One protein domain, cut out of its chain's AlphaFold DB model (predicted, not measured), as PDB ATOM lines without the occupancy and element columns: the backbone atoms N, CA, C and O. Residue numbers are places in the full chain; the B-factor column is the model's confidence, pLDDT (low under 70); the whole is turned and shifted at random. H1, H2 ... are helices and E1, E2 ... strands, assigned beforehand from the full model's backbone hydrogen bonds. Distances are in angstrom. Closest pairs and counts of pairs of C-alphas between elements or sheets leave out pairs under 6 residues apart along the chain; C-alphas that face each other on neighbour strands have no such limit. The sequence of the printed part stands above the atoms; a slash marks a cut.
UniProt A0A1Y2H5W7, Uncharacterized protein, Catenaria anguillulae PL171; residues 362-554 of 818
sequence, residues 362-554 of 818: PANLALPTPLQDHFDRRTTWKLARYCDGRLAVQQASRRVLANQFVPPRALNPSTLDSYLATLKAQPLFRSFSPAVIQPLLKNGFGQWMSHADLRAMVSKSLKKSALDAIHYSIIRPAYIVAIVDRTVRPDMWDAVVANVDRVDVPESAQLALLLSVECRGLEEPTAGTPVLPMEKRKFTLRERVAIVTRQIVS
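This is residues 362 to 554 of the 818 residues of an uncharacterized protein of Catenaria anguillulae PL171 (UniProt A0A1Y2H5W7). A long, strongly twisted sheet of four strands has H6 packed across one end of it, over one face, while H3, H4 and H5 cluster at its other end. H2 packs on the edge strand E2, and H1 lies off the sheet, close to H5. The printed part has 193 residues, with six named helices and four named strands in the order H1 E1 H2 H3 H4 H5 E2 H6 E3 E4; the sheet runs E1 E4 E3 E2, antiparallel throughout. The class is mixed, helices and strands, though under half of the residues, 95, are in named elements. It is compact, with a radius of gyration of the C-alphas of 16.3 A and spans of 47 by 39 by 29 A.

H1, residues 369 to 376, is close to but not clearly touching H5, residues 466 to 475; their closest C-alphas, of Leu 371 and Ile 475, are 7.4 A apart. E1, residues 398 to 405, is an edge strand that bends by 74 degrees at residue 401; beside E4, residues 538 to 550, N 401 and O 547 are within hydrogen-bond range at 2.8 A. H2, residues 413 to 424, is on the sheet; its closest C-alpha pair with E2, residues 479 to 484, is Thr 422 and Val 481, 6.1 A. H3, residues 432 to 442, touches H4, residues 451 to 459, at a steep tilt of 61 degrees, with Ala 435 and Val 458 closest by C-alphas at 5.6 A. H3 also touches H5, about perpendicular at 81 degrees, with Phe 432 and Ala 469 closest by C-alphas at 5.4 A. H5 stands up from the sheet over E3, residues 510 to 519. H6, residues 490 to 497, is on the opposite face from H5, across the strands, 8.5 A in height over the sheet. E3 pairs with E2 through N 515 and O 479, 2.8 A, and forms a hairpin with E4, with N 512 and O 546 at 2.8 A. Every O i to N i+4 pair is within hydrogen-bond range in H1, H2, H4 and H6, but 5 of 7 in H3 and 4 of 6 in H5.

H1 begins at C-alpha 369, (252.498, 132.640, 190.773). E1 is 18.6 A long, H2 16.4 A, H3 16.6 A, E3 27.0 A and E4 33.4 A. E4 ends at C-alpha 550, (275.608, 149.201, 198.059).

The C-alphas farthest apart, of Lys 464 and Glu 507, are 47.3 A apart. The printed part has no cut. The links H1 to E1, H6 to E3 and E3 to E4 are long. The mean pLDDT of the printed part is 88.8; residues 378 to 382, 431, 501 to 502 and 552 to 554 are under 70.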
ATOM      1  N   PRO A 362     254.483 148.786 186.166       77.00
ATOM      2  CA  PRO A 362     253.689 148.069 187.148       77.00
ATOM      3  C   PRO A 362     254.260 148.329 188.545       77.00
ATOM      4  O   PRO A 362     255.433 148.053 188.791       77.00
ATOM      5  N   ALA A 363     253.432 148.827 189.467       72.12
ATOM      6  CA  ALA A 363     253.865 149.157 190.829       72.12
ATOM      7  C   ALA A 363     254.404 147.935 191.607       72.12
ATOM      8  O   ALA A 363     255.176 148.092 192.548       72.12
ATOM      9  N   ASN A 364     254.029 146.718 191.190       84.81
ATOM     10  CA  ASN A 364     254.300 145.468 191.900       84.81
ATOM     11  C   ASN A 364     254.941 144.419 190.978       84.81
ATOM     12  O   ASN A 364     254.301 143.431 190.606       84.81
ATOM     13  N   LEU A 365     256.205 144.628 190.595       90.69
ATOM     14  CA  LEU A 365     256.955 143.605 189.862       90.69
ATOM     15  C   LEU A 365     257.160 142.363 190.737       90.69
ATOM     16  O   LEU A 365     257.723 142.436 191.829       90.69
ATOM     17  N   ALA A 366     256.732 141.209 190.247       91.31
ATOM     18  CA  ALA A 366     256.830 139.945 190.962       91.31
ATOM     19  C   ALA A 366     256.924 138.788 189.968       91.31
ATOM     20  O   ALA A 366     256.493 138.901 188.820       91.31
ATOM     21  N   LEU A 367     257.476 137.657 190.412       90.06
ATOM     22  CA  LEU A 367     257.368 136.437 189.624       90.06
ATOM     23  C   LEU A 367     255.886 136.041 189.506       90.06
ATOM     24  O   LEU A 367     255.170 136.100 190.506       90.06
ATOM     25  N   PRO A 368     255.425 135.613 188.318       92.81
ATOM     26  CA  PRO A 368     254.108 135.007 188.185       92.81
ATOM     27  C   PRO A 368     253.942 133.841 189.156       92.81
ATOM     28  O   PRO A 368     254.869 133.034 189.279       92.81
ATOM     29  N   THR A 369     252.767 133.693 189.773       86.19
ATOM     30  CA  THR A 369     252.498 132.640 190.773       86.19
ATOM     31  C   THR A 369     252.956 131.240 190.333       86.19
ATOM     32  O   THR A 369     253.689 130.607 191.088       86.19
ATOM     33  N   PRO A 370     252.701 130.771 189.090       84.94
ATOM     34  CA  PRO A 370     253.156 129.441 188.668       84.94
ATOM     35  C   PRO A 370     254.685 129.277 188.651       84.94
ATOM     36  O   PRO A 370     255.207 128.180 188.854       84.94
ATOM     37  N   LEU A 371     255.422 130.359 188.376       86.50
ATOM     38  CA  LEU A 371     256.886 130.357 188.402       86.50
ATOM     39  C   LEU A 371     257.425 130.521 189.824       86.50
ATOM     40  O   LEU A 371     258.469 129.947 190.130       86.50
ATOM     41  N   GLN A 372     256.717 131.266 190.675       84.00
ATOM     42  CA  GLN A 372     257.019 131.406 192.096       84.00
ATOM     43  C   GLN A 372     256.866 130.060 192.821       84.00
ATOM     44  O   GLN A 372     257.816 129.604 193.447       84.00
ATOM     45  N   ASP A 373     255.762 129.340 192.607       78.94
ATOM     46  CA  ASP A 373     255.542 128.005 193.180       78.94
ATOM     47  C   ASP A 373     256.630 127.013 192.750       78.94
ATOM     48  O   ASP A 373     257.117 126.194 193.534       78.94
ATOM     49  N   HIS A 374     257.039 127.079 191.479       77.94
ATOM     50  CA  HIS A 374     258.132 126.259 190.970       77.94
ATOM     51  C   HIS A 374     259.483 126.643 191.595       77.94
ATOM     52  O   HIS A 374     260.310 125.765 191.855       77.94
ATOM     53  N   PHE A 375     259.705 127.938 191.840       77.38
ATOM     54  CA  PHE A 375     260.885 128.453 192.531       77.38
ATOM     55  C   PHE A 375     260.956 127.959 193.977       77.38
ATOM     56  O   PHE A 375     261.981 127.408 194.382       77.38
ATOM     57  N   ASP A 376     259.856 128.064 194.716       76.38
ATOM     58  CA  ASP A 376     259.789 127.728 196.140       76.38
ATOM     59  C   ASP A 376     260.003 126.229 196.402       76.38
ATOM     60  O   ASP A 376     260.615 125.840 197.399       76.38
ATOM     61  N   ARG A 377     259.624 125.362 195.456       72.69
ATOM     62  CA  ARG A 377     259.891 123.912 195.531       72.69
ATOM     63  C   ARG A 377     261.384 123.551 195.440       72.69
ATOM     64  O   ARG A 377     261.768 122.428 195.781       72.69
ATOM     65  N   ARG A 378     262.262 124.455 194.982       68.56
ATOM     66  CA  ARG A 378     263.688 124.173 194.713       68.56
ATOM     67  C   ARG A 378     264.614 124.820 195.745       68.56
ATOM     68  O   ARG A 378     265.137 125.916 195.584       68.56
ATOM     69  N   THR A 379     264.973 124.036 196.756       48.00
ATOM     70  CA  THR A 379     265.757 124.447 197.941       48.00
ATOM     71  C   THR A 379     267.155 125.025 197.709       48.00
ATOM     72  O   THR A 379     267.733 125.610 198.625       48.00
ATOM     73  N   THR A 380     267.745 124.835 196.525       56.34
ATOM     74  CA  THR A 380     269.098 125.337 196.216       56.34
ATOM     75  C   THR A 380     269.100 126.782 195.721       56.34
ATOM     76  O   THR A 380     270.176 127.356 195.511       56.34
ATOM     77  N   TRP A 381     267.921 127.367 195.513       63.69
ATOM     78  CA  TRP A 381     267.749 128.681 194.915       63.69
ATOM     79  C   TRP A 381     267.593 129.721 196.022       63.69
ATOM     80  O   TRP A 381     266.732 129.616 196.884       63.69
ATOM     81  N   LYS A 382     268.522 130.683 196.060       66.00
ATOM     82  CA  LYS A 382     268.673 131.609 197.196       66.00
ATOM     83  C   LYS A 382     268.023 132.975 196.977       66.00
ATOM     84  O   LYS A 382     267.898 133.723 197.937       66.00
ATOM     85  N   LEU A 383     267.697 133.325 195.733       79.88
ATOM     86  CA  LEU A 383     267.183 134.646 195.379       79.88
ATOM     87  C   LEU A 383     266.384 134.561 194.074       79.88
ATOM     88  O   LEU A 383     266.887 134.007 193.094       79.88
ATOM     89  N   ALA A 384     265.158 135.080 194.084       87.25
ATOM     90  CA  ALA A 384     264.299 135.203 192.909       87.25
ATOM     91  C   ALA A 384     264.712 136.411 192.050       87.25
ATOM     92  O   ALA A 384     265.440 137.287 192.515       87.25
ATOM     93  N   ARG A 385     264.258 136.480 190.792       92.38
ATOM     94  CA  ARG A 385     264.524 137.619 189.894       92.38
ATOM     95  C   ARG A 385     263.943 138.922 190.424       92.38
ATOM     96  O   ARG A 385     264.573 139.958 190.244       92.38
ATOM     97  N   TYR A 386     262.766 138.871 191.035       92.12
ATOM     98  CA  TYR A 386     262.124 140.030 191.639       92.12
ATOM     99  C   TYR A 386     261.958 139.789 193.134       92.12
ATOM    100  O   TYR A 386     261.484 138.730 193.543       92.12
ATOM    101  N   CYS A 387     262.373 140.759 193.940       84.50
ATOM    102  CA  CYS A 387     262.202 140.762 195.388       84.50
ATOM    103  C   CYS A 387     261.705 142.150 195.796       84.50
ATOM    104  O   CYS A 387     262.282 143.152 195.373       84.50
ATOM    105  N   ASP A 388     260.626 142.205 196.577       84.75
ATOM    106  CA  ASP A 388     260.014 143.450 197.062       84.75
ATOM    107  C   ASP A 388     259.716 144.464 195.940       84.75
ATOM    108  O   ASP A 388     260.062 145.644 196.037       84.75
ATOM    109  N   GLY A 389     259.154 143.997 194.819       87.62
ATOM    110  CA  GLY A 389     258.834 144.865 193.679       87.62
ATOM    111  C   GLY A 389     260.039 145.280 192.828       87.62
ATOM    112  O   GLY A 389     259.896 146.091 191.914       87.62
ATOM    113  N   ARG A 390     261.247 144.776 193.114       90.75
ATOM    114  CA  ARG A 390     262.496 145.240 192.487       90.75
ATOM    115  C   ARG A 390     263.260 144.114 191.820       90.75
ATOM    116  O   ARG A 390     263.281 142.986 192.301       90.75
ATOM    117  N   LEU A 391     263.952 144.448 190.733       94.31
ATOM    118  CA  LEU A 391     264.868 143.531 190.064       94.31
ATOM    119  C   LEU A 391     266.039 143.184 190.998       94.31
ATOM    120  O   LEU A 391     266.780 144.058 191.442       94.31
ATOM    121  N   ALA A 392     266.229 141.905 191.279       94.12
ATOM    122  CA  ALA A 392     267.348 141.396 192.049       94.12
ATOM    123  C   ALA A 392     268.574 141.166 191.155       94.12
ATOM    124  O   ALA A 392     268.467 140.805 189.979       94.12
ATOM    125  N   VAL A 393     269.761 141.306 191.744       94.25
ATOM    126  CA  VAL A 393     271.053 141.014 191.108       94.25
ATOM    127  C   VAL A 393     271.794 139.926 191.878       94.25
ATOM    128  O   VAL A 393     271.612 139.767 193.081       94.25
ATOM    129  N   GLN A 394     272.656 139.169 191.195       89.12
ATOM    130  CA  GLN A 394     273.428 138.077 191.815       89.12
ATOM    131  C   GLN A 394     274.347 138.554 192.956       89.12
ATOM    132  O   GLN A 394     274.668 137.791 193.867       89.12
ATOM    133  N   GLN A 395     274.787 139.813 192.919       88.94
ATOM    134  CA  GLN A 395     275.602 140.407 193.974       88.94
ATOM    135  C   GLN A 395     274.705 140.869 195.130       88.94
ATOM    136  O   GLN A 395     274.198 141.984 195.106       88.94
ATOM    137  N   ALA A 396     274.554 140.042 196.169       83.12
ATOM    138  CA  ALA A 396     273.678 140.322 197.319       83.12
ATOM    139  C   ALA A 396     274.004 141.624 198.086       83.12
ATOM    140  O   ALA A 396     273.181 142.120 198.842       83.12
ATOM    141  N   SER A 397     275.203 142.186 197.910       87.12
ATOM    142  CA  SER A 397     275.587 143.485 198.475       87.12
ATOM    143  C   SER A 397     275.088 144.681 197.659       87.12
ATOM    144  O   SER A 397     275.388 145.822 198.009       87.12
ATOM    145  N   ARG A 398     274.375 144.455 196.551       93.19
ATOM    146  CA  ARG A 398     273.881 145.493 195.648       93.19
ATOM    147  C   ARG A 398     272.362 145.422 195.549       93.19
ATOM    148  O   ARG A 398     271.789 144.355 195.361       93.19
ATOM    149  N   ARG A 399     271.723 146.587 195.624       93.50
ATOM    150  CA  ARG A 399     270.277 146.749 195.450       93.50
ATOM    151  C   ARG A 399     270.009 147.588 194.210       93.50
ATOM    152  O   ARG A 399     270.588 148.665 194.088       93.50
ATOM    153  N   VAL A 400     269.126 147.117 193.331       94.62
ATOM    154  CA  VAL A 400     268.637 147.894 192.182       94.62
ATOM    155  C   VAL A 400     267.542 148.850 192.656       94.62
ATOM    156  O   VAL A 400     266.617 148.441 193.362       94.62
ATOM    157  N   LEU A 401     267.661 150.127 192.299       92.94
ATOM    158  CA  LEU A 401     266.668 151.164 192.594       92.94
ATOM    159  C   LEU A 401     265.706 151.341 191.417       92.94
ATOM    160  O   LEU A 401     264.501 151.217 191.592       92.94
ATOM    161  N   ALA A 402     266.258 151.520 190.221       93.19
ATOM    162  CA  ALA A 402     265.535 151.560 188.956       93.19
ATOM    163  C   ALA A 402     266.368 150.882 187.866       93.19
ATOM    164  O   ALA A 402     267.576 150.686 188.021       93.19
ATOM    165  N   ASN A 403     265.711 150.469 186.786       94.81
ATOM    166  CA  ASN A 403     266.373 149.892 185.622       94.81
ATOM    167  C   ASN A 403     265.543 150.127 184.362       94.81
ATOM    168  O   ASN A 403     264.321 150.195 184.451       94.81
ATOM    169  N   GLN A 404     266.220 150.190 183.220       94.50
ATOM    170  CA  GLN A 404     265.631 150.344 181.897       94.50
ATOM    171  C   GLN A 404     266.340 149.413 180.909       94.50
ATOM    172  O   GLN A 404     267.545 149.174 181.013       94.50
ATOM    173  N   PHE A 405     265.598 148.867 179.949       95.06
ATOM    174  CA  PHE A 405     266.184 148.050 178.890       95.06
ATOM    175  C   PHE A 405     267.032 148.882 177.932       95.06
ATOM    176  O   PHE A 405     266.605 149.940 177.472       95.06
ATOM    177  N   VAL A 406     268.186 148.337 177.553       95.06
ATOM    178  CA  VAL A 406     268.945 148.848 176.408       95.06
ATOM    179  C   VAL A 406     268.251 148.380 175.121       95.06
ATOM    180  O   VAL A 406     267.777 147.231 175.065       95.06
ATOM    181  N   PRO A 407     268.161 149.236 174.087       93.06
ATOM    182  CA  PRO A 407     267.724 148.818 172.761       93.06
ATOM    183  C   PRO A 407     268.519 147.599 172.254       93.06
ATOM    184  O   PRO A 407     269.733 147.541 172.459       93.06
ATOM    185  N   PRO A 408     267.868 146.619 171.595       92.06
ATOM    186  CA  PRO A 408     268.565 145.499 170.969       92.06
ATOM    187  C   PRO A 408     269.691 145.978 170.048       92.06
ATOM    188  O   PRO A 408     269.498 146.897 169.255       92.06
ATOM    189  N   ARG A 409     270.861 145.341 170.142       89.06
ATOM    190  CA  ARG A 409     272.035 145.679 169.332       89.06
ATOM    191  C   ARG A 409     272.848 144.435 168.993       89.06
ATOM    192  O   ARG A 409     272.831 143.448 169.731       89.06
ATOM    193  N   ALA A 410     273.582 144.504 167.887       86.69
ATOM    194  CA  ALA A 410     274.558 143.485 167.536       86.69
ATOM    195  C   ALA A 410     275.745 143.519 168.511       86.69
ATOM    196  O   ALA A 410     276.180 144.585 168.953       86.69
ATOM    197  N   LEU A 411     276.266 142.340 168.838       84.50
ATOM    198  CA  LEU A 411     277.460 142.180 169.657       84.50
ATOM    199  C   LEU A 411     278.684 142.119 168.756       84.50
ATOM    200  O   LEU A 411     278.764 141.252 167.887       84.50
ATOM    201  N   ASN A 412     279.657 142.998 168.991       87.81
ATOM    202  CA  ASN A 412     280.983 142.782 168.427       87.81
ATOM    203  C   ASN A 412     281.693 141.634 169.195       87.81
ATOM    204  O   ASN A 412     281.374 141.384 170.366       87.81
ATOM    205  N   PRO A 413     282.641 140.920 168.562       87.44
ATOM    206  CA  PRO A 413     283.328 139.790 169.194       87.44
ATOM    207  C   PRO A 413     284.061 140.154 170.497       87.44
ATOM    208  O   PRO A 413     284.008 139.406 171.468       87.44
ATOM    209  N   SER A 414     284.660 141.345 170.581       86.50
ATOM    210  CA  SER A 414     285.381 141.788 171.784       86.50
ATOM    211  C   SER A 414     284.461 142.024 172.992       86.50
ATOM    212  O   SER A 414     284.799 141.666 174.124       86.50
ATOM    213  N   THR A 415     283.259 142.570 172.780       88.06
ATOM    214  CA  THR A 415     282.236 142.717 173.832       88.06
ATOM    215  C   THR A 415     281.729 141.351 174.273       88.06
ATOM    216  O   THR A 415     281.573 141.115 175.472       88.06
ATOM    217  N   LEU A 416     281.510 140.436 173.324       89.06
ATOM    218  CA  LEU A 416     281.106 139.060 173.607       89.06
ATOM    219  C   LEU A 416     282.099 138.376 174.562       89.06
ATOM    220  O   LEU A 416     281.689 137.831 175.593       89.06
ATOM    221  N   ASP A 417     283.393 138.456 174.257       87.19
ATOM    222  CA  ASP A 417     284.449 137.859 175.077       87.19
ATOM    223  C   ASP A 417     284.531 138.504 176.462       87.19
ATOM    224  O   ASP A 417     284.626 137.802 177.474       87.19
ATOM    225  N   SER A 418     284.377 139.826 176.533       89.31
ATOM    226  CA  SER A 418     284.356 140.575 177.795       89.31
ATOM    227  C   SER A 418     283.184 140.153 178.695       89.31
ATOM    228  O   SER A 418     283.346 139.973 179.909       89.31
ATOM    229  N   TYR A 419     282.006 139.914 178.109       90.31
ATOM    230  CA  TYR A 419     280.823 139.444 178.836       90.31
ATOM    231  C   TYR A 419     281.044 138.032 179.359       90.31
ATOM    232  O   TYR A 419     280.784 137.755 180.530       90.31
ATOM    233  N   LEU A 420     281.562 137.136 178.519       88.94
ATOM    234  CA  LEU A 420     281.853 135.763 178.916       88.94
ATOM    235  C   LEU A 420     282.924 135.696 180.006       88.94
ATOM    236  O   LEU A 420     282.758 134.924 180.950       88.94
ATOM    237  N   ALA A 421     283.983 136.500 179.911       87.56
ATOM    238  CA  ALA A 421     285.016 136.600 180.936       87.56
ATOM    239  C   ALA A 421     284.421 137.059 182.275       87.56
ATOM    240  O   ALA A 421     284.613 136.406 183.304       87.56
ATOM    241  N   THR A 422     283.606 138.117 182.247       89.06
ATOM    242  CA  THR A 422     282.969 138.669 183.448       89.06
ATOM    243  C   THR A 422     281.979 137.696 184.074       89.06
ATOM    244  O   THR A 422     281.965 137.520 185.292       89.06
ATOM    245  N   LEU A 423     281.165 137.022 183.262       88.88
ATOM    246  CA  LEU A 423     280.224 136.014 183.743       88.88
ATOM    247  C   LEU A 423     280.955 134.821 184.365       88.88
ATOM    248  O   LEU A 423     280.590 134.397 185.459       88.88
ATOM    249  N   LYS A 424     282.012 134.310 183.720       87.25
ATOM    250  CA  LYS A 424     282.826 133.196 184.242       87.25
ATOM    251  C   LYS A 424     283.493 133.528 185.579       87.25
ATOM    252  O   LYS A 424     283.654 132.631 186.402       87.25
ATOM    253  N   ALA A 425     283.839 134.793 185.817       85.12
ATOM    254  CA  ALA A 425     284.416 135.240 187.082       85.12
ATOM    255  C   ALA A 425     283.403 135.278 188.247       85.12
ATOM    256  O   ALA A 425     283.803 135.365 189.410       85.12
ATOM    257  N   GLN A 426     282.091 135.213 187.981       85.12
ATOM    258  CA  GLN A 426     281.075 135.329 189.028       85.12
ATOM    259  C   GLN A 426     280.834 133.996 189.755       85.12
ATOM    260  O   GLN A 426     280.430 133.019 189.124       85.12
ATOM    261  N   PRO A 427     280.936 133.945 191.103       73.00
ATOM    262  CA  PRO A 427     280.802 132.701 191.879       73.00
ATOM    263  C   PRO A 427     279.463 131.963 191.706       73.00
ATOM    264  O   PRO A 427     279.359 130.762 191.961       73.00
ATOM    265  N   LEU A 428     278.409 132.685 191.313       70.25
ATOM    266  CA  LEU A 428     277.057 132.148 191.129       70.25
ATOM    267  C   LEU A 428     276.732 131.797 189.667       70.25
ATOM    268  O   LEU A 428     275.659 131.245 189.386       70.25
ATOM    269  N   PHE A 429     277.670 132.024 188.740       78.00
ATOM    270  CA  PHE A 429     277.609 131.535 187.363       78.00
ATOM    271  C   PHE A 429     277.956 130.034 187.315       78.00
ATOM    272  O   PHE A 429     278.972 129.595 186.787       78.00
ATOM    273  N   ARG A 430     277.100 129.230 187.957       71.81
ATOM    274  CA  ARG A 430     277.196 127.762 188.057       71.81
ATOM    275  C   ARG A 430     276.851 127.080 186.733       71.81
ATOM    276  O   ARG A 430     276.137 127.677 185.935       71.81
ATOM    277  N   SER A 431     277.230 125.807 186.593       62.16
ATOM    278  CA  SER A 431     277.068 124.919 185.418       62.16
ATOM    279  C   SER A 431     275.818 125.118 184.544       62.16
ATOM    280  O   SER A 431     275.919 125.040 183.326       62.16
ATOM    281  N   PHE A 432     274.653 125.416 185.123       72.12
ATOM    282  CA  PHE A 432     273.405 125.599 184.371       72.12
ATOM    283  C   PHE A 432     273.301 126.926 183.596       72.12
ATOM    284  O   PHE A 432     272.707 126.965 182.524       72.12
ATOM    285  N   SER A 433     273.861 128.021 184.119       80.44
ATOM    286  CA  SER A 433     273.753 129.349 183.493       80.44
ATOM    287  C   SER A 433     274.554 129.501 182.197       80.44
ATOM    288  O   SER A 433     273.988 130.036 181.243       80.44
ATOM    289  N   PRO A 434     275.821 129.036 182.108       86.31
ATOM    290  CA  PRO A 434     276.576 129.080 180.863       86.31
ATOM    291  C   PRO A 434     275.853 128.370 179.721       86.31
ATOM    292  O   PRO A 434     275.803 128.908 178.621       86.31
ATOM    293  N   ALA A 435     275.246 127.213 179.998       89.44
ATOM    294  CA  ALA A 435     274.578 126.397 178.991       89.44
ATOM    295  C   ALA A 435     273.404 127.113 178.306       89.44
ATOM    296  O   ALA A 435     273.159 126.864 177.134       89.44
ATOM    297  N   VAL A 436     272.704 128.011 179.012       93.88
ATOM    298  CA  VAL A 436     271.580 128.790 178.460       93.88
ATOM    299  C   VAL A 436     272.039 130.144 177.922       93.88
ATOM    300  O   VAL A 436     271.619 130.559 176.844       93.88
ATOM    301  N   ILE A 437     272.917 130.839 178.650       93.94
ATOM    302  CA  ILE A 437     273.353 132.189 178.275       93.94
ATOM    303  C   ILE A 437     274.255 132.152 177.043       93.94
ATOM    304  O   ILE A 437     274.101 133.014 176.191       93.94
ATOM    305  N   GLN A 438     275.152 131.173 176.891       91.75
ATOM    306  CA  GLN A 438     276.060 131.129 175.736       91.75
ATOM    307  C   GLN A 438     275.327 130.983 174.390       91.75
ATOM    308  O   GLN A 438     275.640 131.763 173.490       91.75
ATOM    309  N   PRO A 439     274.355 130.061 174.212       92.81
ATOM    310  CA  PRO A 439     273.564 130.001 172.981       92.81
ATOM    311  C   PRO A 439     272.811 131.299 172.683       92.81
ATOM    312  O   PRO A 439     272.838 131.774 171.552       92.81
ATOM    313  N   LEU A 440     272.183 131.908 173.695       94.56
ATOM    314  CA  LEU A 440     271.449 133.162 173.516       94.56
ATOM    315  C   LEU A 440     272.379 134.337 173.199       94.56
ATOM    316  O   LEU A 440     272.053 135.175 172.370       94.56
ATOM    317  N   LEU A 441     273.553 134.378 173.825       90.81
ATOM    318  CA  LEU A 441     274.555 135.416 173.610       90.81
ATOM    319  C   LEU A 441     275.132 135.343 172.187       90.81
ATOM    320  O   LEU A 441     275.294 136.379 171.551       90.81
ATOM    321  N   LYS A 442     275.353 134.132 171.652       88.06
ATOM    322  CA  LYS A 442     275.737 133.920 170.242       88.06
ATOM    323  C   LYS A 442     274.664 134.382 169.254       88.06
ATOM    324  O   LYS A 442     275.005 134.799 168.155       88.06
ATOM    325  N   ASN A 443     273.392 134.324 169.645       88.69
ATOM    326  CA  ASN A 443     272.276 134.808 168.831       88.69
ATOM    327  C   ASN A 443     272.169 136.348 168.816       88.69
ATOM    328  O   ASN A 443     271.450 136.898 167.992       88.69
ATOM    329  N   GLY A 444     272.874 137.047 169.714       89.00
ATOM    330  CA  GLY A 444     272.818 138.503 169.870       89.00
ATOM    331  C   GLY A 444     271.756 138.984 170.867       89.00
ATOM    332  O   GLY A 444     270.851 138.247 171.266       89.00
ATOM    333  N   PHE A 445     271.860 140.248 171.295       91.94
ATOM    334  CA  PHE A 445     270.919 140.816 172.265       91.94
ATOM    335  C   PHE A 445     269.572 141.155 171.634       91.94
ATOM    336  O   PHE A 445     269.495 141.797 170.591       91.94
ATOM    337  N   GLY A 446     268.493 140.752 172.306       90.88
ATOM    338  CA  GLY A 446     267.119 140.992 171.861       90.88
ATOM    339  C   GLY A 446     266.645 140.118 170.700       90.88
ATOM    340  O   GLY A 446     265.481 140.227 170.319       90.88
ATOM    341  N   GLN A 447     267.489 139.220 170.184       94.94
ATOM    342  CA  GLN A 447     267.079 138.212 169.209       94.94
ATOM    343  C   GLN A 447     266.354 137.065 169.915       94.94
ATOM    344  O   GLN A 447     266.891 136.436 170.835       94.94
ATOM    345  N   TRP A 448     265.108 136.824 169.516       96.38
ATOM    346  CA  TRP A 448     264.237 135.830 170.137       96.38
ATOM    347  C   TRP A 448     264.509 134.430 169.596       96.38
ATOM    348  O   TRP A 448     264.553 134.214 168.391       96.38
ATOM    349  N   MET A 449     264.595 133.466 170.503       97.62
ATOM    350  CA  MET A 449     264.802 132.050 170.227       97.62
ATOM    351  C   MET A 449     263.630 131.249 170.781       97.62
ATOM    352  O   MET A 449     263.169 131.525 171.892       97.62
ATOM    353  N   SER A 450     263.114 130.278 170.028       97.75
ATOM    354  CA  SER A 450     262.022 129.437 170.526       97.75
ATOM    355  C   SER A 450     262.492 128.555 171.691       97.75
ATOM    356  O   SER A 450     263.681 128.254 171.824       97.75
ATOM    357  N   HIS A 451     261.563 128.126 172.550       96.19
ATOM    358  CA  HIS A 451     261.876 127.160 173.605       96.19
ATOM    359  C   HIS A 451     262.481 125.868 173.038       96.19
ATOM    360  O   HIS A 451     263.425 125.336 173.620       96.19
ATOM    361  N   ALA A 452     261.956 125.381 171.908       96.38
ATOM    362  CA  ALA A 452     262.417 124.157 171.258       96.38
ATOM    363  C   ALA A 452     263.876 124.278 170.788       96.38
ATOM    364  O   ALA A 452     264.695 123.427 171.138       96.38
ATOM    365  N   ASP A 453     264.227 125.371 170.105       97.44
ATOM    366  CA  ASP A 453     265.591 125.599 169.603       97.44
ATOM    367  C   ASP A 453     266.590 125.763 170.751       97.44
ATOM    368  O   ASP A 453     267.670 125.161 170.759       97.44
ATOM    369  N   LEU A 454     266.210 126.544 171.770       96.56
ATOM    370  CA  LEU A 454     267.044 126.735 172.950       96.56
ATOM    371  C   LEU A 454     267.249 125.406 173.686       96.56
ATOM    372  O   LEU A 454     268.375 125.083 174.061       96.56
ATOM    373  N   ARG A 455     266.195 124.598 173.847       95.69
ATOM    374  CA  ARG A 455     266.280 123.260 174.448       95.69
ATOM    375  C   ARG A 455     267.181 122.340 173.643       95.69
ATOM    376  O   ARG A 455     268.023 121.682 174.253       95.69
ATOM    377  N   ALA A 456     267.063 122.315 172.318       95.62
ATOM    378  CA  ALA A 456     267.917 121.501 171.459       95.62
ATOM    379  C   ALA A 456     269.403 121.855 171.633       95.62
ATOM    380  O   ALA A 456     270.250 120.966 171.704       95.62
ATOM    381  N   MET A 457     269.735 123.141 171.783       95.06
ATOM    382  CA  MET A 457     271.114 123.574 172.035       95.06
ATOM    383  C   MET A 457     271.592 123.274 173.455       95.06
ATOM    384  O   MET A 457     272.689 122.743 173.630       95.06
ATOM    385  N   VAL A 458     270.779 123.570 174.471       93.25
ATOM    386  CA  VAL A 458     271.136 123.346 175.880       93.25
ATOM    387  C   VAL A 458     271.314 121.850 176.158       93.25
ATOM    388  O   VAL A 458     272.263 121.473 176.847       93.25
ATOM    389  N   SER A 459     270.477 120.990 175.568       92.00
ATOM    390  CA  SER A 459     270.503 119.529 175.768       92.00
ATOM    391  C   SER A 459     271.808 118.877 175.310       92.00
ATOM    392  O   SER A 459     272.202 117.859 175.876       92.00
ATOM    393  N   LYS A 460     272.536 119.498 174.366       91.19
ATOM    394  CA  LYS A 460     273.887 119.056 173.968       91.19
ATOM    395  C   LYS A 460     274.880 119.112 175.132       91.19
ATOM    396  O   LYS A 460     275.812 118.320 175.182       91.19
ATOM    397  N   SER A 461     274.677 120.044 176.064       86.81
ATOM    398  CA  SER A 461     275.538 120.250 177.238       86.81
ATOM    399  C   SER A 461     274.940 119.714 178.542       86.81
ATOM    400  O   SER A 461     275.671 119.310 179.441       86.81
ATOM    401  N   LEU A 462     273.610 119.692 178.652       83.12
ATOM    402  CA  LEU A 462     272.872 119.353 179.864       83.12
ATOM    403  C   LEU A 462     271.714 118.418 179.509       83.12
ATOM    404  O   LEU A 462     270.612 118.893 179.278       83.12
ATOM    405  N   LYS A 463     271.963 117.103 179.473       84.88
ATOM    406  CA  LYS A 463     270.996 116.068 179.044       84.88
ATOM    407  C   LYS A 463     269.624 116.182 179.743       84.88
ATOM    408  O   LYS A 463     268.731 116.884 179.284       84.88
ATOM    409  N   LYS A 464     269.450 115.516 180.894       81.62
ATOM    410  CA  LYS A 464     268.166 115.460 181.625       81.62
ATOM    411  C   LYS A 464     267.785 116.792 182.301       81.62
ATOM    412  O   LYS A 464     266.662 116.945 182.757       81.62
ATOM    413  N   SER A 465     268.700 117.765 182.363       86.62
ATOM    414  CA  SER A 465     268.525 119.031 183.096       86.62
ATOM    415  C   SER A 465     268.360 120.273 182.211       86.62
ATOM    416  O   SER A 465     268.270 121.381 182.744       86.62
ATOM    417  N   ALA A 466     268.291 120.132 180.881       89.00
ATOM    418  CA  ALA A 466     268.121 121.271 179.973       89.00
ATOM    419  C   ALA A 466     266.853 122.082 180.259       89.00
ATOM    420  O   ALA A 466     266.896 123.311 180.305       89.00
ATOM    421  N   LEU A 467     265.731 121.392 180.476       89.25
ATOM    422  CA  LEU A 467     264.429 122.014 180.710       89.25
ATOM    423  C   LEU A 467     264.442 122.859 181.989       89.25
ATOM    424  O   LEU A 467     264.067 124.032 181.974       89.25
ATOM    425  N   ASP A 468     264.991 122.291 183.062       86.12
ATOM    426  CA  ASP A 468     265.214 122.984 184.327       86.12
ATOM    427  C   ASP A 468     266.121 124.199 184.169       86.12
ATOM    428  O   ASP A 468     265.838 125.258 184.723       86.12
ATOM    429  N   ALA A 469     267.213 124.068 183.411       89.31
ATOM    430  CA  ALA A 469     268.146 125.164 183.185       89.31
ATOM    431  C   ALA A 469     267.466 126.337 182.461       89.31
ATOM    432  O   ALA A 469     267.648 127.491 182.859       89.31
ATOM    433  N   ILE A 470     266.644 126.048 181.447       92.38
ATOM    434  CA  ILE A 470     265.900 127.055 180.680       92.38
ATOM    435  C   ILE A 470     264.849 127.734 181.553       92.38
ATOM    436  O   ILE A 470     264.828 128.962 181.629       92.38
ATOM    437  N   HIS A 471     264.019 126.971 182.266       87.00
ATOM    438  CA  HIS A 471     263.043 127.540 183.201       87.00
ATOM    439  C   HIS A 471     263.708 128.375 184.289       87.00
ATOM    440  O   HIS A 471     263.236 129.455 184.635       87.00
ATOM    441  N   TYR A 472     264.852 127.920 184.790       84.75
ATOM    442  CA  TYR A 472     265.553 128.629 185.842       84.75
ATOM    443  C   TYR A 472     266.182 129.939 185.350       84.75
ATOM    444  O   TYR A 472     266.303 130.901 186.105       84.75
ATOM    445  N   SER A 473     266.568 130.016 184.077       90.31
ATOM    446  CA  SER A 473     267.225 131.206 183.526       90.31
ATOM    447  C   SER A 473     266.370 132.480 183.621       90.31
ATOM    448  O   SER A 473     266.920 133.563 183.831       90.31
ATOM    449  N   ILE A 474     265.039 132.349 183.565       90.56
ATOM    450  CA  ILE A 474     264.098 133.481 183.599       90.56
ATOM    451  C   ILE A 474     263.714 133.922 185.013       90.56
ATOM    452  O   ILE A 474     263.301 135.058 185.204       90.56
ATOM    453  N   ILE A 475     263.894 133.062 186.017       89.56
ATOM    454  CA  ILE A 475     263.605 133.385 187.426       89.56
ATOM    455  C   ILE A 475     264.860 133.768 188.215       89.56
ATOM    456  O   ILE A 475     264.766 134.124 189.387       89.56
ATOM    457  N   ARG A 476     266.046 133.715 187.595       87.88
ATOM    458  CA  ARG A 476     267.300 134.122 188.236       87.88
ATOM    459  C   ARG A 476     267.449 135.647 188.335       87.88
ATOM    460  O   ARG A 476     267.063 136.359 187.399       87.88
ATOM    461  N   PRO A 477     268.133 136.126 189.394       90.69
ATOM    462  CA  PRO A 477     268.650 137.485 189.474       90.69
ATOM    463  C   PRO A 477     269.530 137.821 188.271       90.69
ATOM    464  O   PRO A 477     270.258 136.953 187.772       90.69
ATOM    465  N   ALA A 478     269.502 139.085 187.861       95.19
ATOM    466  CA  ALA A 478     270.329 139.590 186.776       95.19
ATOM    467  C   ALA A 478     271.825 139.575 187.144       95.19
ATOM    468  O   ALA A 478     272.216 139.675 188.314       95.19
ATOM    469  N   TYR A 479     272.673 139.452 186.128       94.94
ATOM    470  CA  TYR A 479     274.126 139.474 186.266       94.94
ATOM    471  C   TYR A 479     274.633 140.895 186.063       94.94
ATOM    472  O   TYR A 479     274.295 141.522 185.069       94.94
ATOM    473  N   ILE A 480     275.460 141.401 186.975       95.69
ATOM    474  CA  ILE A 480     276.139 142.685 186.768       95.69
ATOM    475  C   ILE A 480     277.378 142.425 185.915       95.69
ATOM    476  O   ILE A 480     278.238 141.662 186.347       95.69
ATOM    477  N   VAL A 481     277.474 143.033 184.733       95.75
ATOM    478  CA  VAL A 481     278.633 142.880 183.831       95.75
ATOM    479  C   VAL A 481     279.549 144.105 183.820       95.75
ATOM    480  O   VAL A 481     280.740 143.966 183.574       95.75
ATOM    481  N   ALA A 482     279.039 145.285 184.170       96.81
ATOM    482  CA  ALA A 482     279.849 146.480 184.397       96.81
ATOM    483  C   ALA A 482     279.210 147.359 185.480       96.81
ATOM    484  O   ALA A 482     277.988 147.379 185.626       96.81
ATOM    485  N   ILE A 483     280.035 148.084 186.238       96.88
ATOM    486  CA  ILE A 483     279.603 149.148 187.151       96.88
ATOM    487  C   ILE A 483     280.515 150.343 186.910       96.88
ATOM    488  O   ILE A 483     281.734 150.185 186.921       96.88
ATOM    489  N   VAL A 484     279.923 151.516 186.724       97.56
ATOM    490  CA  VAL A 484     280.632 152.782 186.547       97.56
ATOM    491  C   VAL A 484     279.979 153.875 187.384       97.56
ATOM    492  O   VAL A 484     278.842 153.740 187.848       97.56
ATOM    493  N   ASP A 485     280.700 154.969 187.584       96.44
ATOM    494  CA  ASP A 485     280.152 156.135 188.263       96.44
ATOM    495  C   ASP A 485     279.176 156.902 187.364       96.44
ATOM    496  O   ASP A 485     279.229 156.826 186.133       96.44
ATOM    497  N   ARG A 486     278.283 157.673 187.995       94.38
ATOM    498  CA  ARG A 486     277.232 158.451 187.313       94.38
ATOM    499  C   ARG A 486     277.758 159.427 186.254       94.38
ATOM    500  O   ARG A 486     277.029 159.787 185.340       94.38
ATOM    501  N   THR A 487     279.021 159.837 186.358       95.44
ATOM    502  CA  THR A 487     279.664 160.796 185.449       95.44
ATOM    503  C   THR A 487     280.058 160.199 184.100       95.44
ATOM    504  O   THR A 487     280.293 160.950 183.162       95.44
ATOM    505  N   VAL A 488     280.128 158.869 183.977       96.88
ATOM    506  CA  VAL A 488     280.580 158.207 182.739       96.88
ATOM    507  C   VAL A 488     279.522 158.284 181.635       96.88
ATOM    508  O   VAL A 488     279.861 158.443 180.465       96.88
ATOM    509  N   ARG A 489     278.242 158.174 181.999       96.81
ATOM    510  CA  ARG A 489     277.088 158.256 181.090       96.81
ATOM    511  C   ARG A 489     275.948 159.035 181.756       96.81
ATOM    512  O   ARG A 489     274.981 158.413 182.206       96.81
ATOM    513  N   PRO A 490     276.072 160.372 181.871       96.31
ATOM    514  CA  PRO A 490     275.057 161.199 182.524       96.31
ATOM    515  C   PRO A 490     273.703 161.101 181.808       96.31
ATOM    516  O   PRO A 490     272.671 161.011 182.459       96.31
ATOM    517  N   ASP A 491     273.713 160.968 180.480       95.56
ATOM    518  CA  ASP A 491     272.517 160.762 179.659       95.56
ATOM    519  C   ASP A 491     271.713 159.517 180.075       95.56
ATOM    520  O   ASP A 491     270.488 159.559 180.187       95.56
ATOM    521  N   MET A 492     272.399 158.401 180.338       96.06
ATOM    522  CA  MET A 492     271.759 157.163 180.786       96.06
ATOM    523  C   MET A 492     271.345 157.228 182.250       96.06
ATOM    524  O   MET A 492     270.318 156.663 182.624       96.06
ATOM    525  N   TRP A 493     272.156 157.885 183.077       95.69
ATOM    526  CA  TRP A 493     271.834 158.119 184.475       95.69
ATOM    527  C   TRP A 493     270.511 158.876 184.595       95.69
ATOM    528  O   TRP A 493     269.593 158.372 185.237       95.69
ATOM    529  N   ASP A 494     270.379 160.007 183.904       93.62
ATOM    530  CA  ASP A 494     269.187 160.856 183.943       93.62
ATOM    531  C   ASP A 494     267.944 160.109 183.439       93.62
ATOM    532  O   ASP A 494     266.891 160.146 184.081       93.62
ATOM    533  N   ALA A 495     268.080 159.339 182.354       92.50
ATOM    534  CA  ALA A 495     266.994 158.513 181.826       92.50
ATOM    535  C   ALA A 495     266.511 157.444 182.826       92.50
ATOM    536  O   ALA A 495     265.310 157.212 182.961       92.50
ATOM    537  N   VAL A 496     267.419 156.800 183.569       93.31
ATOM    538  CA  VAL A 496     267.031 155.798 184.577       93.31
ATOM    539  C   VAL A 496     266.527 156.456 185.866       93.31
ATOM    540  O   VAL A 496     265.603 155.921 186.479       93.31
ATOM    541  N   VAL A 497     267.076 157.609 186.270       92.38
ATOM    542  CA  VAL A 497     266.608 158.385 187.436       92.38
ATOM    543  C   VAL A 497     265.174 158.860 187.236       92.38
ATOM    544  O   VAL A 497     264.386 158.778 188.174       92.38
ATOM    545  N   ALA A 498     264.804 159.267 186.020       88.31
ATOM    546  CA  ALA A 498     263.432 159.653 185.690       88.31
ATOM    547  C   ALA A 498     262.398 158.539 185.969       88.31
ATOM    548  O   ALA A 498     261.216 158.827 186.120       88.31
ATOM    549  N   ASN A 499     262.846 157.281 186.087       82.62
ATOM    550  CA  ASN A 499     262.018 156.112 186.401       82.62
ATOM    551  C   ASN A 499     262.036 155.705 187.885       82.62
ATOM    552  O   ASN A 499     261.516 154.643 188.242       82.62
ATOM    553  N   VAL A 500     262.696 156.471 188.756       82.56
ATOM    554  CA  VAL A 500     262.741 156.191 190.192       82.56
ATOM    555  C   VAL A 500     261.495 156.791 190.847       82.56
ATOM    556  O   VAL A 500     261.458 157.970 191.185       82.56
ATOM    557  N   ASP A 501     260.472 155.967 191.066       67.94
ATOM    558  CA  ASP A 501     259.277 156.393 191.795       67.94
ATOM    559  C   ASP A 501     259.614 156.688 193.265       67.94
ATOM    560  O   ASP A 501     259.838 155.768 194.052       67.94
ATOM    561  N   ARG A 502     259.602 157.971 193.653       67.94
ATOM    562  CA  ARG A 502     259.547 158.442 195.058       67.94
ATOM    563  C   ARG A 502     260.677 157.963 195.991       67.94
ATOM    564  O   ARG A 502     260.520 158.034 197.208       67.94
ATOM    565  N   VAL A 503     261.795 157.458 195.465       72.81
ATOM    566  CA  VAL A 503     262.932 156.975 196.268       72.81
ATOM    567  C   VAL A 503     264.126 157.900 196.079       72.81
ATOM    568  O   VAL A 503     264.602 158.069 194.959       72.81
ATOM    569  N   ASP A 504     264.661 158.420 197.181       86.69
ATOM    570  CA  ASP A 504     265.899 159.197 197.155       86.69
ATOM    571  C   ASP A 504     267.058 158.339 196.632       86.69
ATOM    572  O   ASP A 504     267.380 157.273 197.174       86.69
ATOM    573  N   VAL A 505     267.687 158.797 195.548       92.00
ATOM    574  CA  VAL A 505     268.871 158.152 194.981       92.00
ATOM    575  C   VAL A 505     270.091 158.625 195.777       92.00
ATOM    576  O   VAL A 505     270.448 159.799 195.692       92.00
ATOM    577  N   PRO A 506     270.758 157.748 196.552       92.31
ATOM    578  CA  PRO A 506     271.896 158.161 197.364       92.31
ATOM    579  C   PRO A 506     273.078 158.554 196.475       92.31
ATOM    580  O   PRO A 506     273.288 157.960 195.418       92.31
ATOM    581  N   GLU A 507     273.920 159.480 196.936       90.88
ATOM    582  CA  GLU A 507     275.106 159.928 196.184       90.88
ATOM    583  C   GLU A 507     276.089 158.794 195.864       90.88
ATOM    584  O   GLU A 507     276.787 158.833 194.856       90.88
ATOM    585  N   SER A 508     276.111 157.750 196.698       92.50
ATOM    586  CA  SER A 508     276.930 156.553 196.496       92.50
ATOM    587  C   SER A 508     276.366 155.576 195.457       92.50
ATOM    588  O   SER A 508     276.914 154.479 195.292       92.50
ATOM    589  N   ALA A 509     275.216 155.874 194.848       96.12
ATOM    590  CA  ALA A 509     274.643 155.027 193.815       96.12
ATOM    591  C   ALA A 509     275.484 155.087 192.532       96.12
ATOM    592  O   ALA A 509     276.069 156.108 192.179       96.12
ATOM    593  N   GLN A 510     275.554 153.953 191.845       97.50
ATOM    594  CA  GLN A 510     276.373 153.752 190.653       97.50
ATOM    595  C   GLN A 510     275.497 153.277 189.497       97.50
ATOM    596  O   GLN A 510     274.432 152.689 189.715       97.50
ATOM    597  N   LEU A 511     275.963 153.504 188.271       97.81
ATOM    598  CA  LEU A 511     275.320 152.997 187.068       97.81
ATOM    599  C   LEU A 511     275.850 151.587 186.788       97.81
ATOM    600  O   LEU A 511     277.058 151.369 186.710       97.81
ATOM    601  N   ALA A 512     274.957 150.615 186.651       98.00
ATOM    602  CA  ALA A 512     275.309 149.231 186.371       98.00
ATOM    603  C   ALA A 512     274.714 148.762 185.049       98.00
ATOM    604  O   ALA A 512     273.557 149.039 184.739       98.00
ATOM    605  N   LEU A 513     275.508 147.993 184.312       97.69
ATOM    606  CA  LEU A 513     275.066 147.248 183.148       97.69
ATOM    607  C   LEU A 513     274.737 145.832 183.599       97.69
ATOM    608  O   LEU A 513     275.586 145.121 184.148       97.69
ATOM    609  N   LEU A 514     273.481 145.455 183.411       97.44
ATOM    610  CA  LEU A 514     272.935 144.170 183.797       97.44
ATOM    611  C   LEU A 514     272.670 143.312 182.568       97.44
ATOM    612  O   LEU A 514     272.285 143.812 181.511       97.44
ATOM    613  N   LEU A 515     272.796 142.006 182.756       95.94
ATOM    614  CA  LEU A 515     272.506 140.990 181.765       95.94
ATOM    615  C   LEU A 515     271.507 139.979 182.332       95.94
ATOM    616  O   LEU A 515     271.736 139.397 183.397       95.94
ATOM    617  N   SER A 516     270.412 139.745 181.618       95.12
ATOM    618  CA  SER A 516     269.369 138.797 182.023       95.12
ATOM    619  C   SER A 516     268.784 138.046 180.830       95.12
ATOM    620  O   SER A 516     268.696 138.567 179.718       95.12
ATOM    621  N   VAL A 517     268.385 136.792 181.068       96.38
ATOM    622  CA  VAL A 517     267.618 135.998 180.098       96.38
ATOM    623  C   VAL A 517     266.150 136.372 180.228       96.38
ATOM    624  O   VAL A 517     265.549 136.146 181.273       96.38
ATOM    625  N   GLU A 518     265.558 136.940 179.195       96.50
ATOM    626  CA  GLU A 518     264.155 137.334 179.182       96.50
ATOM    627  C   GLU A 518     263.304 136.296 178.460       96.50
ATOM    628  O   GLU A 518     263.758 135.651 177.513       96.50
ATOM    629  N   CYS A 519     262.055 136.149 178.900       96.88
ATOM    630  CA  CYS A 519     261.030 135.412 178.173       96.88
ATOM    631  C   CYS A 519     259.946 136.384 177.730       96.88
ATOM    632  O   CYS A 519     259.560 137.265 178.494       96.88
ATOM    633  N   ARG A 520     259.479 136.227 176.492       96.31
ATOM    634  CA  ARG A 520     258.509 137.138 175.887       96.31
ATOM    635  C   ARG A 520     257.221 137.178 176.708       96.31
ATOM    636  O   ARG A 520     256.591 136.139 176.894       96.31
ATOM    637  N   GLY A 521     256.825 138.372 177.140       94.25
ATOM    638  CA  GLY A 521     255.671 138.610 178.011       94.25
ATOM    639  C   GLY A 521     255.977 138.525 179.512       94.25
ATOM    640  O   GLY A 521     255.073 138.736 180.314       94.25
ATOM    641  N   LEU A 522     257.220 138.220 179.900       94.81
ATOM    642  CA  LEU A 522     257.695 138.109 181.287       94.81
ATOM    643  C   LEU A 522     258.910 139.014 181.559       94.81
ATOM    644  O   LEU A 522     259.709 138.735 182.451       94.81
ATOM    645  N   GLU A 523     259.076 140.078 180.776       93.44
ATOM    646  CA  GLU A 523     260.176 141.039 180.899       93.44
ATOM    647  C   GLU A 523     260.058 141.913 182.155       93.44
ATOM    648  O   GLU A 523     261.062 142.256 182.782       93.44
ATOM    649  N   GLU A 524     258.836 142.292 182.520       92.38
ATOM    650  CA  GLU A 524     258.496 143.042 183.735       92.38
ATOM    651  C   GLU A 524     257.171 142.505 184.304       92.38
ATOM    652  O   GLU A 524     256.139 143.173 184.236       92.38
ATOM    653  N   PRO A 525     257.163 141.251 184.793       93.75
ATOM    654  CA  PRO A 525     255.945 140.578 185.199       93.75
ATOM    655  C   PRO A 525     255.434 141.099 186.543       93.75
ATOM    656  O   PRO A 525     256.183 141.584 187.390       93.75
ATOM    657  N   THR A 526     254.135 140.929 186.743       91.94
ATOM    658  CA  THR A 526     253.450 141.002 188.034       91.94
ATOM    659  C   THR A 526     253.041 139.588 188.454       91.94
ATOM    660  O   THR A 526     253.074 138.662 187.640       91.94
ATOM    661  N   ALA A 527     252.594 139.408 189.699       87.69
ATOM    662  CA  ALA A 527     252.148 138.099 190.188       87.69
ATOM    663  C   ALA A 527     251.030 137.479 189.319       87.69
ATOM    664  O   ALA A 527     250.996 136.264 189.131       87.69
ATOM    665  N   GLY A 528     250.160 138.317 188.741       88.56
ATOM    666  CA  GLY A 528     249.061 137.901 187.864       88.56
ATOM    667  C   GLY A 528     249.418 137.781 186.378       88.56
ATOM    668  O   GLY A 528     248.543 137.468 185.573       88.56
ATOM    669  N   THR A 529     250.664 138.047 185.974       93.62
ATOM    670  CA  THR A 529     251.053 137.973 184.558       93.62
ATOM    671  C   THR A 529     250.957 136.524 184.054       93.62
ATOM    672  O   THR A 529     251.573 135.634 184.643       93.62
ATOM    673  N   PRO A 530     250.221 136.250 182.958       92.50
ATOM    674  CA  PRO A 530     250.031 134.890 182.474       92.50
ATOM    675  C   PRO A 530     251.342 134.302 181.948       92.50
ATOM    676  O   PRO A 530     252.048 134.906 181.137       92.50
ATOM    677  N   VAL A 531     251.651 133.081 182.378       93.06
ATOM    678  CA  VAL A 531     252.814 132.340 181.889       93.06
ATOM    679  C   VAL A 531     252.394 131.553 180.655       93.06
ATOM    680  O   VAL A 531     251.584 130.632 180.748       93.06
ATOM    681  N   LEU A 532     252.961 131.889 179.493       93.69
ATOM    682  CA  LEU A 532     252.663 131.171 178.252       93.69
ATOM    683  C   LEU A 532     253.015 129.671 178.364       93.69
ATOM    684  O   LEU A 532     253.997 129.323 179.039       93.69
ATOM    685  N   PRO A 533     252.280 128.783 177.670       92.56
ATOM    686  CA  PRO A 533     252.664 127.382 177.500       92.56
ATOM    687  C   PRO A 533     254.078 127.242 176.929       92.56
ATOM    688  O   PRO A 533     254.526 128.100 176.163       92.56
ATOM    689  N   MET A 534     254.801 126.190 177.325       90.81
ATOM    690  CA  MET A 534     256.239 126.043 177.060       90.81
ATOM    691  C   MET A 534     256.587 126.130 175.574       90.81
ATOM    692  O   MET A 534     257.524 126.829 175.200       90.81
ATOM    693  N   GLU A 535     255.791 125.486 174.732       92.31
ATOM    694  CA  GLU A 535     255.917 125.434 173.280       92.31
ATOM    695  C   GLU A 535     255.760 126.805 172.602       92.31
ATOM    696  O   GLU A 535     256.311 127.035 171.527       92.31
ATOM    697  N   LYS A 536     255.078 127.756 173.252       95.31
ATOM    698  CA  LYS A 536     254.902 129.133 172.757       95.31
ATOM    699  C   LYS A 536     255.940 130.107 173.311       95.31
ATOM    700  O   LYS A 536     255.999 131.256 172.866       95.31
ATOM    701  N   ARG A 537     256.756 129.688 174.286       96.62
ATOM    702  CA  ARG A 537     257.746 130.570 174.912       96.62
ATOM    703  C   ARG A 537     258.867 130.893 173.935       96.62
ATOM    704  O   ARG A 537     259.399 130.027 173.240       96.62
ATOM    705  N   LYS A 538     259.266 132.162 173.948       97.75
ATOM    706  CA  LYS A 538     260.466 132.653 173.273       97.75
ATOM    707  C   LYS A 538     261.378 133.297 174.302       97.75
ATOM    708  O   LYS A 538     260.892 133.988 175.195       97.75
ATOM    709  N   PHE A 539     262.674 133.055 174.172       97.81
ATOM    710  CA  PHE A 539     263.710 133.511 175.087       97.81
ATOM    711  C   PHE A 539     264.691 134.408 174.353       97.81
ATOM    712  O   PHE A 539     264.944 134.226 173.165       97.81
ATOM    713  N   THR A 540     265.254 135.378 175.049       97.12
ATOM    714  CA  THR A 540     266.320 136.220 174.516       97.12
ATOM    715  C   THR A 540     267.243 136.653 175.643       97.12
ATOM    716  O   THR A 540     266.905 136.529 176.818       97.12
ATOM    717  N   LEU A 541     268.416 137.164 175.304       96.25
ATOM    718  CA  LEU A 541     269.302 137.810 176.258       96.25
ATOM    719  C   LEU A 541     269.161 139.325 176.094       96.25
ATOM    720  O   LEU A 541     269.215 139.830 174.971       96.25
ATOM    721  N   ARG A 542     268.948 140.055 177.190       96.19
ATOM    722  CA  ARG A 542     268.802 141.518 177.164       96.19
ATOM    723  C   ARG A 542     269.774 142.181 178.114       96.19
ATOM    724  O   ARG A 542     270.070 141.676 179.197       96.19
ATOM    725  N   GLU A 543     270.208 143.354 177.687       96.56
ATOM    726  CA  GLU A 543     270.933 144.304 178.508       96.56
ATOM    727  C   GLU A 543     269.943 145.246 179.200       96.56
ATOM    728  O   GLU A 543     268.934 145.662 178.617       96.56
ATOM    729  N   ARG A 544     270.249 145.602 180.447       96.81
ATOM    730  CA  ARG A 544     269.561 146.667 181.178       96.81
ATOM    731  C   ARG A 544     270.586 147.607 181.785       96.81
ATOM    732  O   ARG A 544     271.595 147.150 182.313       96.81
ATOM    733  N   VAL A 545     270.291 148.895 181.780       97.62
ATOM    734  CA  VAL A 545     271.014 149.867 182.599       97.62
ATOM    735  C   VAL A 545     270.229 150.056 183.888       97.62
ATOM    736  O   VAL A 545     269.002 150.144 183.865       97.62
ATOM    737  N   ALA A 546     270.918 150.060 185.023       97.31
ATOM    738  CA  ALA A 546     270.300 150.126 186.337       97.31
ATOM    739  C   ALA A 546     271.053 151.058 187.281       97.31
ATOM    740  O   ALA A 546     272.280 151.107 187.269       97.31
ATOM    741  N   ILE A 547     270.315 151.727 188.163       97.12
ATOM    742  CA  ILE A 547     270.895 152.431 189.306       97.12
ATOM    743  C   ILE A 547     271.022 151.425 190.441       97.12
ATOM    744  O   ILE A 547     270.020 150.873 190.909       97.12
ATOM    745  N   VAL A 548     272.251 151.183 190.886       96.69
ATOM    746  CA  VAL A 548     272.543 150.259 191.983       96.69
ATOM    747  C   VAL A 548     273.174 150.983 193.158       96.69
ATOM    748  O   VAL A 548     274.078 151.797 193.001       96.69
ATOM    749  N   THR A 549     272.753 150.634 194.368       95.12
ATOM    750  CA  THR A 549     273.394 151.097 195.603       95.12
ATOM    751  C   THR A 549     274.037 149.928 196.337       95.12
ATOM    752  O   THR A 549     273.601 148.779 196.201       95.12
ATOM    753  N   ARG A 550     275.103 150.190 197.103       91.38
ATOM    754  CA  ARG A 550     275.608 149.201 198.059       91.38
ATOM    755  C   ARG A 550     274.577 149.077 199.166       91.38
ATOM    756  O   ARG A 550     274.272 150.048 199.850       91.38
ATOM    757  N   GLN A 551     274.053 147.876 199.355       78.00
ATOM    758  CA  GLN A 551     273.250 147.582 200.519       78.00
ATOM    759  C   GLN A 551     274.182 147.645 201.727       78.00
ATOM    760  O   GLN A 551     274.977 146.736 201.974       78.00
ATOM    761  N   ILE A 552     274.108 148.753 202.466       61.97
ATOM    762  CA  ILE A 552     274.659 148.828 203.810       61.97
ATOM    763  C   ILE A 552     273.776 147.897 204.626       61.97
ATOM    764  O   ILE A 552     272.737 148.293 205.144       61.97
ATOM    765  N   VAL A 553     274.146 146.618 204.672       52.94
ATOM    766  CA  VAL A 553     273.593 145.701 205.659       52.94
ATOM    767  C   VAL A 553     274.006 146.313 206.985       52.94
ATOM    768  O   VAL A 553     275.174 146.219 207.372       52.94
ATOM    769  N   SER A 554     273.098 147.048 207.622       41.00
ATOM    770  CA  SER A 554     273.331 147.691 208.901       41.00
ATOM    771  C   SER A 554     273.592 146.581 209.914       41.00
ATOM    772  O   SER A 554     272.710 146.084 210.604       41.00
TER     773      SER A 554